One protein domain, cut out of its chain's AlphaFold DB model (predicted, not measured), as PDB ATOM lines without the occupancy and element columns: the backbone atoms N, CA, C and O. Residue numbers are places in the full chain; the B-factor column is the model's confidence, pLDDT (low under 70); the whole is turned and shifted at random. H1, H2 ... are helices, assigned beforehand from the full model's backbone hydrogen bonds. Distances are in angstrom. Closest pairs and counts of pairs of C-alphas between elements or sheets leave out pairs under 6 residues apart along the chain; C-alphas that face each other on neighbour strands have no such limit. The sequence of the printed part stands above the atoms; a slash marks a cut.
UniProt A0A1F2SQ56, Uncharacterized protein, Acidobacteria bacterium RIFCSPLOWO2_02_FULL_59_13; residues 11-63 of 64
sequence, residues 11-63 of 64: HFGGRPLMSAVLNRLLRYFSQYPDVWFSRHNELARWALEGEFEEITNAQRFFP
ATOM      1  N   HIS A  11     194.289 195.329  95.738       96.06
ATOM      2  CA  HIS A  11     194.734 194.364  94.720       96.06
ATOM      3  C   HIS A  11     193.867 193.087  94.644       96.06
ATOM      4  O   HIS A  11     193.878 192.376  93.634       96.06
ATOM      5  N   PHE A  12     193.143 192.769  95.720       95.06
ATOM      6  CA  PHE A  12     192.310 191.575  95.824       95.06
ATOM      7  C   PHE A  12     190.824 191.926  95.831       95.06
ATOM      8  O   PHE A  12     190.077 191.453  94.981       95.06
ATOM      9  N   GLY A  13     190.404 192.812  96.731       94.12
ATOM     10  CA  GLY A  13     189.020 193.259  96.852       94.12
ATOM     11  C   GLY A  13     188.513 194.052  95.652       94.12
ATOM     12  O   GLY A  13     187.323 194.004  95.365       94.12
ATOM     13  N   GLY A  14     189.406 194.721  94.916       95.44
ATOM     14  CA  GLY A  14     189.062 195.412  93.673       95.44
ATOM     15  C   GLY A  14     188.822 194.474  92.488       95.44
ATOM     16  O   GLY A  14     188.354 194.919  91.443       95.44
ATOM     17  N   ARG A  15     189.122 193.172  92.616       97.62
ATOM     18  CA  ARG A  15     188.824 192.201  91.555       97.62
ATOM     19  C   ARG A  15     187.306 192.093  91.385       97.62
ATOM     20  O   ARG A  15     186.615 191.990  92.401       97.62
ATOM     21  N   PRO A  16     186.776 192.023  90.148       98.19
ATOM     22  CA  PRO A  16     185.332 192.056  89.906       98.19
ATOM     23  C   PRO A  16     184.540 191.067  90.767       98.19
ATOM     24  O   PRO A  16     183.599 191.466  91.450       98.19
ATOM     25  N   LEU A  17     184.988 189.807  90.836       97.62
ATOM     26  CA  LEU A  17     184.349 188.775  91.657       97.62
ATOM     27  C   LEU A  17     184.311 189.148  93.150       97.62
ATOM     28  O   LEU A  17     183.263 189.046  93.783       97.62
ATOM     29  N   MET A  18     185.432 189.616  93.706       98.12
ATOM     30  CA  MET A  18     185.518 189.965  95.127       98.12
ATOM     31  C   MET A  18     184.671 191.197  95.450       98.12
ATOM     32  O   MET A  18     183.938 191.194  96.438       98.12
ATOM     33  N   SER A  19     184.699 192.217  94.588       97.88
ATOM     34  CA  SER A  19     183.880 193.423  94.748       97.88
ATOM     35  C   SER A  19     182.375 193.124  94.681       97.88
ATOM     36  O   SER A  19     181.597 193.695  95.446       97.88
ATOM     37  N   ALA A  20     181.957 192.170  93.839       98.38
ATOM     38  CA  ALA A  20     180.566 191.734  93.745       98.38
ATOM     39  C   ALA A  20     180.096 191.040  95.035       98.38
ATOM     40  O   ALA A  20     178.998 191.319  95.522       98.38
ATOM     41  N   VAL A  21     180.941 190.183  95.623       97.94
ATOM     42  CA  VAL A  21     180.663 189.540  96.918       97.94
ATOM     43  C   VAL A  21     180.620 190.574  98.043       97.94
ATOM     44  O   VAL A  21     179.678 190.560  98.832       97.94
ATOM     45  N   LEU A  22     181.573 191.511  98.084       97.69
ATOM     46  CA  LEU A  22     181.579 192.601  99.063       97.69
ATOM     47  C   LEU A  22     180.285 193.424  98.985       97.69
ATOM     48  O   LEU A  22     179.629 193.631 100.001       97.69
ATOM     49  N   ASN A  23     179.863 193.826  97.784       98.06
ATOM     50  CA  ASN A  23     178.602 194.543  97.582       98.06
ATOM     51  C   ASN A  23     177.385 193.723  98.049       98.06
ATOM     52  O   ASN A  23     176.472 194.278  98.659       98.06
ATOM     53  N   ARG A  24     177.365 192.402  97.816       98.44
ATOM     54  CA  ARG A  24     176.295 191.525  98.320       98.44
ATOM     55  C   ARG A  24     176.254 191.494  99.850       98.44
ATOM     56  O   ARG A  24     175.166 191.589 100.411       98.44
ATOM     57  N   LEU A  25     177.408 191.387 100.510       97.75
ATOM     58  CA  LEU A  25     177.505 191.398 101.974       97.75
ATOM     59  C   LEU A  25     177.030 192.731 102.557       97.75
ATOM     60  O   LEU A  25     176.190 192.737 103.448       97.75
ATOM     61  N   LEU A  26     177.501 193.856 102.008       97.25
ATOM     62  CA  LEU A  26     177.095 195.188 102.465       97.25
ATOM     63  C   LEU A  26     175.584 195.405 102.314       97.25
ATOM     64  O   LEU A  26     174.946 195.912 103.232       97.25
ATOM     65  N   ARG A  27     174.994 194.958 101.195       98.25
ATOM     66  CA  ARG A  27     173.537 195.009 100.990       98.25
ATOM     67  C   ARG A  27     172.780 194.155 101.995       98.25
ATOM     68  O   ARG A  27     171.770 194.614 102.511       98.25
ATOM     69  N   TYR A  28     173.263 192.949 102.284       98.25
ATOM     70  CA  TYR A  28     172.661 192.089 103.300       98.25
ATOM     71  C   TYR A  28     172.703 192.749 104.685       98.25
ATOM     72  O   TYR A  28     171.665 192.895 105.314       98.25
ATOM     73  N   PHE A  29     173.868 193.241 105.122       97.56
ATOM     74  CA  PHE A  29     174.005 193.928 106.412       97.56
ATOM     75  C   PHE A  29     173.123 195.177 106.515       97.56
ATOM     76  O   PHE A  29     172.536 195.422 107.560       97.56
ATOM     77  N   SER A  30     172.969 195.931 105.421       97.44
ATOM     78  CA  SER A  30     172.164 197.162 105.406       97.44
ATOM     79  C   SER A  30     170.659 196.950 105.609       97.44
ATOM     80  O   SER A  30     169.936 197.921 105.802       97.44
ATOM     81  N   GLN A  31     170.172 195.705 105.561       98.31
ATOM     82  CA  GLN A  31     168.763 195.378 105.812       98.31
ATOM     83  C   GLN A  31     168.417 195.345 107.307       98.31
ATOM     84  O   GLN A  31     167.238 195.356 107.654       98.31
ATOM     85  N   TYR A  32     169.424 195.300 108.180       97.44
ATOM     86  CA  TYR A  32     169.251 195.176 109.621       97.44
ATOM     87  C   TYR A  32     169.385 196.557 110.286       97.44
ATOM     88  O   TYR A  32     170.456 197.164 110.208       97.44
ATOM     89  N   PRO A  33     168.319 197.090 110.915       96.06
ATOM     90  CA  PRO A  33     168.309 198.458 111.443       96.06
ATOM     91  C   PRO A  33     169.214 198.657 112.668       96.06
ATOM     92  O   PRO A  33     169.535 199.788 113.018       96.06
ATOM     93  N   ASP A  34     169.625 197.573 113.320       96.44
ATOM     94  CA  ASP A  34     170.524 197.543 114.473       96.44
ATOM     95  C   ASP A  34     172.012 197.457 114.084       96.44
ATOM     96  O   ASP A  34     172.886 197.477 114.954       96.44
ATOM     97  N   VAL A  35     172.330 197.401 112.784       96.88
ATOM     98  CA  VAL A  35     173.714 197.402 112.298       96.88
ATOM     99  C   VAL A  35     174.249 198.827 112.187       96.88
ATOM    100  O   VAL A  35     173.789 199.637 111.383       96.88
ATOM    101  N   TRP A  36     175.312 199.107 112.940       96.88
ATOM    102  CA  TRP A  36     176.058 200.359 112.844       96.88
ATOM    103  C   TRP A  36     177.270 200.226 111.909       96.88
ATOM    104  O   TRP A  36     178.275 199.597 112.243       96.88
ATOM    105  N   PHE A  37     177.200 200.858 110.734       96.69
ATOM    106  CA  PHE A  37     178.347 201.012 109.836       96.69
ATOM    107  C   PHE A  37     179.223 202.178 110.301       96.69
ATOM    108  O   PHE A  37     178.964 203.327 109.949       96.69
ATOM    109  N   SER A  38     180.257 201.886 111.089       96.31
ATOM    110  CA  SER A  38     181.178 202.909 111.596       96.31
ATOM    111  C   SER A  38     182.547 202.861 110.925       96.31
ATOM    112  O   SER A  38     183.014 201.819 110.452       96.31
ATOM    113  N   ARG A  39     183.227 204.006 110.931       96.25
ATOM    114  CA  ARG A  39     184.670 204.099 110.717       96.25
ATOM    115  C   ARG A  39     185.410 203.853 112.032       96.25
ATOM    116  O   ARG A  39     184.898 204.126 113.114       96.25
ATOM    117  N   HIS A  40     186.677 203.450 111.942       96.81
ATOM    118  CA  HIS A  40     187.522 203.199 113.119       96.81
ATOM    119  C   HIS A  40     187.572 204.377 114.109       96.81
ATOM    120  O   HIS A  40     187.600 204.157 115.314       96.81
ATOM    121  N   ASN A  41     187.556 205.623 113.626       97.44
ATOM    122  CA  ASN A  41     187.569 206.806 114.488       97.44
ATOM    123  C   ASN A  41     186.230 207.048 115.205       97.44
ATOM    124  O   ASN A  41     186.229 207.557 116.321       97.44
ATOM    125  N   GLU A  42     185.105 206.698 114.582       97.62
ATOM    126  CA  GLU A  42     183.777 206.788 115.199       97.62
ATOM    127  C   GLU A  42     183.627 205.726 116.283       97.62
ATOM    128  O   GLU A  42     183.201 206.048 117.389       97.62
ATOM    129  N   LEU A  43     184.071 204.497 116.000       95.75
ATOM    130  CA  LEU A  43     184.151 203.432 116.996       95.75
ATOM    131  C   LEU A  43     185.054 203.818 118.173       95.75
ATOM    132  O   LEU A  43     184.668 203.629 119.322       95.75
ATOM    133  N   ALA A  44     186.239 204.371 117.899       95.06
ATOM    134  CA  ALA A  44     187.170 204.795 118.942       95.06
ATOM    135  C   ALA A  44     186.575 205.904 119.818       95.06
ATOM    136  O   ALA A  44     186.683 205.842 121.037       95.06
ATOM    137  N   ARG A  45     185.910 206.893 119.210       97.00
ATOM    138  CA  ARG A  45     185.225 207.955 119.952       97.00
ATOM    139  C   ARG A  45     184.112 207.395 120.834       97.00
ATOM    140  O   ARG A  45     184.100 207.682 122.020       97.00
ATOM    141  N   TRP A  46     183.238 206.560 120.274       95.25
ATOM    142  CA  TRP A  46     182.170 205.896 121.023       95.25
ATOM    143  C   TRP A  46     182.712 205.095 122.217       95.25
ATOM    144  O   TRP A  46     182.143 205.158 123.300       95.25
ATOM    145  N   ALA A  47     183.836 204.392 122.039       92.94
ATOM    146  CA  ALA A  47     184.477 203.625 123.106       92.94
ATOM    147  C   ALA A  47     185.076 204.510 124.215       92.94
ATOM    148  O   ALA A  47     185.022 204.128 125.376       92.94
ATOM    149  N   LEU A  48     185.643 205.671 123.865       93.94
ATOM    150  CA  LEU A  48     186.246 206.607 124.824       93.94
ATOM    151  C   LEU A  48     185.212 207.459 125.571       93.94
ATOM    152  O   LEU A  48     185.454 207.847 126.708       93.94
ATOM    153  N   GLU A  49     184.101 207.797 124.918       96.19
ATOM    154  CA  GLU A  49     183.024 208.611 125.502       96.19
ATOM    155  C   GLU A  49     182.042 207.779 126.335       96.19
ATOM    156  O   GLU A  49     181.302 208.335 127.143       96.19
ATOM    157  N   GLY A  50     182.001 206.461 126.129       92.12
ATOM    158  CA  GLY A  50     181.123 205.573 126.879       92.12
ATOM    159  C   GLY A  50     181.708 205.132 128.221       92.12
ATOM    160  O   GLY A  50     182.918 205.028 128.408       92.12
ATOM    161  N   GLU A  51     180.818 204.815 129.155       90.50
ATOM    162  CA  GLU A  51     181.166 204.270 130.466       90.50
ATOM    163  C   GLU A  51     181.235 202.740 130.386       90.50
ATOM    164  O   GLU A  51     180.268 202.031 130.673       90.50
ATOM    165  N   PHE A  52     182.378 202.222 129.937       89.38
ATOM    166  CA  PHE A  52     182.640 200.785 129.873       89.38
ATOM    167  C   PHE A  52     183.635 200.368 130.952       89.38
ATOM    168  O   PHE A  52     184.592 201.083 131.241       89.38
ATOM    169  N   GLU A  53     183.436 199.180 131.516       89.62
ATOM    170  CA  GLU A  53     184.460 198.551 132.344       89.62
ATOM    171  C   GLU A  53     185.673 198.199 131.472       89.62
ATOM    172  O   GLU A  53     185.548 197.518 130.448       89.62
ATOM    173  N   GLU A  54     186.855 198.670 131.868       88.38
ATOM    174  CA  GLU A  54     188.097 198.308 131.198       88.38
ATOM    175  C   GLU A  54     188.486 196.873 131.574       88.38
ATOM    176  O   GLU A  54     188.751 196.560 132.734       88.38
ATOM    177  N   ILE A  55     188.533 195.995 130.571       88.88
ATOM    178  CA  ILE A  55     188.893 194.587 130.738       88.88
ATOM    179  C   ILE A  55     190.193 194.327 129.982       88.88
ATOM    180  O   ILE A  55     190.262 194.445 128.756       88.88
ATOM    181  N   THR A  56     191.231 193.920 130.705       90.44
ATOM    182  CA  THR A  56     192.504 193.512 130.104       90.44
ATOM    183  C   THR A  56     192.361 192.190 129.342       90.44
ATOM    184  O   THR A  56     191.496 191.361 129.631       90.44
ATOM    185  N   ASN A  57     193.274 191.920 128.402       90.50
ATOM    186  CA  ASN A  57     193.319 190.619 127.721       90.50
ATOM    187  C   ASN A  57     193.442 189.444 128.708       90.50
ATOM    188  O   ASN A  57     192.847 188.395 128.475       90.50
ATOM    189  N   ALA A  58     194.175 189.622 129.814       91.44
ATOM    190  CA  ALA A  58     194.315 188.594 130.840       91.44
ATOM    191  C   ALA A  58     192.969 188.265 131.496       91.44
ATOM    192  O   ALA A  58     192.567 187.107 131.514       91.44
ATOM    193  N   GLN A  59     192.228 189.287 131.934       91.81
ATOM    194  CA  GLN A  59     190.897 189.111 132.524       91.81
ATOM    195  C   GLN A  59     189.896 188.507 131.530       91.81
ATOM    196  O   GLN A  59     189.064 187.690 131.910       91.81
ATOM    197  N   ARG A  60     189.987 188.883 130.249       87.31
ATOM    198  CA  ARG A  60     189.060 188.417 129.211       87.31
ATOM    199  C   ARG A  60     189.256 186.950 128.824       87.31
ATOM    200  O   ARG A  60     188.272 186.276 128.530       87.31
ATOM    201  N   PHE A  61     190.502 186.484 128.745       90.75
ATOM    202  CA  PHE A  61     190.830 185.174 128.166       90.75
ATOM    203  C   PHE A  61     191.394 184.163 129.171       90.75
ATOM    204  O   PHE A  61     191.376 182.969 128.879       90.75
ATOM    205  N   PHE A  62     191.863 184.612 130.339       88.81
ATOM    206  CA  PHE A  62     192.459 183.765 131.376       88.81
ATOM    207  C   PHE A  62     191.898 184.092 132.775       88.81
ATOM    208  O   PHE A  62     192.668 184.449 133.671       88.81
ATOM    209  N   PRO A  63     190.569 184.017 132.985       76.00
ATOM    210  CA  PRO A  63     190.013 184.157 134.325       76.00
ATOM    211  C   PRO A  63     190.518 183.011 135.220       76.00
ATOM    212  O   PRO A  63     190.558 181.859 134.782       76.00
TER     213      PRO A  63
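AT A GLANCE: This is residues 11 to 63 of the 64 residues of an uncharacterized protein of Acidobacteria bacterium RIFCSPLOWO2_02_FULL_59_13 (UniProt A0A1F2SQ56). Three separate helices are strung one after another along an open, roughly U-shaped chain with no common core: H1 and H3 make the two ends, and H2 lies between them. The printed part has 53 residues with three named helices in the order H1, H2, H3 and no named strand; the class is all helix. The whole is extended, with a radius of gyration of the C-alphas of 16.8 A, and elongated, spanning 43 by 26 by 19 A.

IN THESE COORDINATES: H1, residues 16 to 29, begins with C-alpha 16 at (185.332, 192.056, 89.906) and is 20.1 A long from first to last C-alpha. H2, residues 40 to 49, is 14.2 A long. H3, residues 57 to 61, is 6.0 A long and ends with C-alpha 61 at (190.830, 185.174, 128.166).

HOW THE PARTS SIT: H1 and H2 are apart, H2 and H3 are apart, and H1 and H3 are apart. Residues 47 to 63, of which 47 to 49 belong to H2 and 57 to 61 to H3, stand free. In H1, H2 and H3 every O i to N i+4 pair is within hydrogen-bond range.

THE WHOLE: The C-alphas farthest apart, those of Pro 16 and Pro 63, are 45.4 A apart. The printed part has no cut, and both links are short. No printed residue is under 70 in pLDDT.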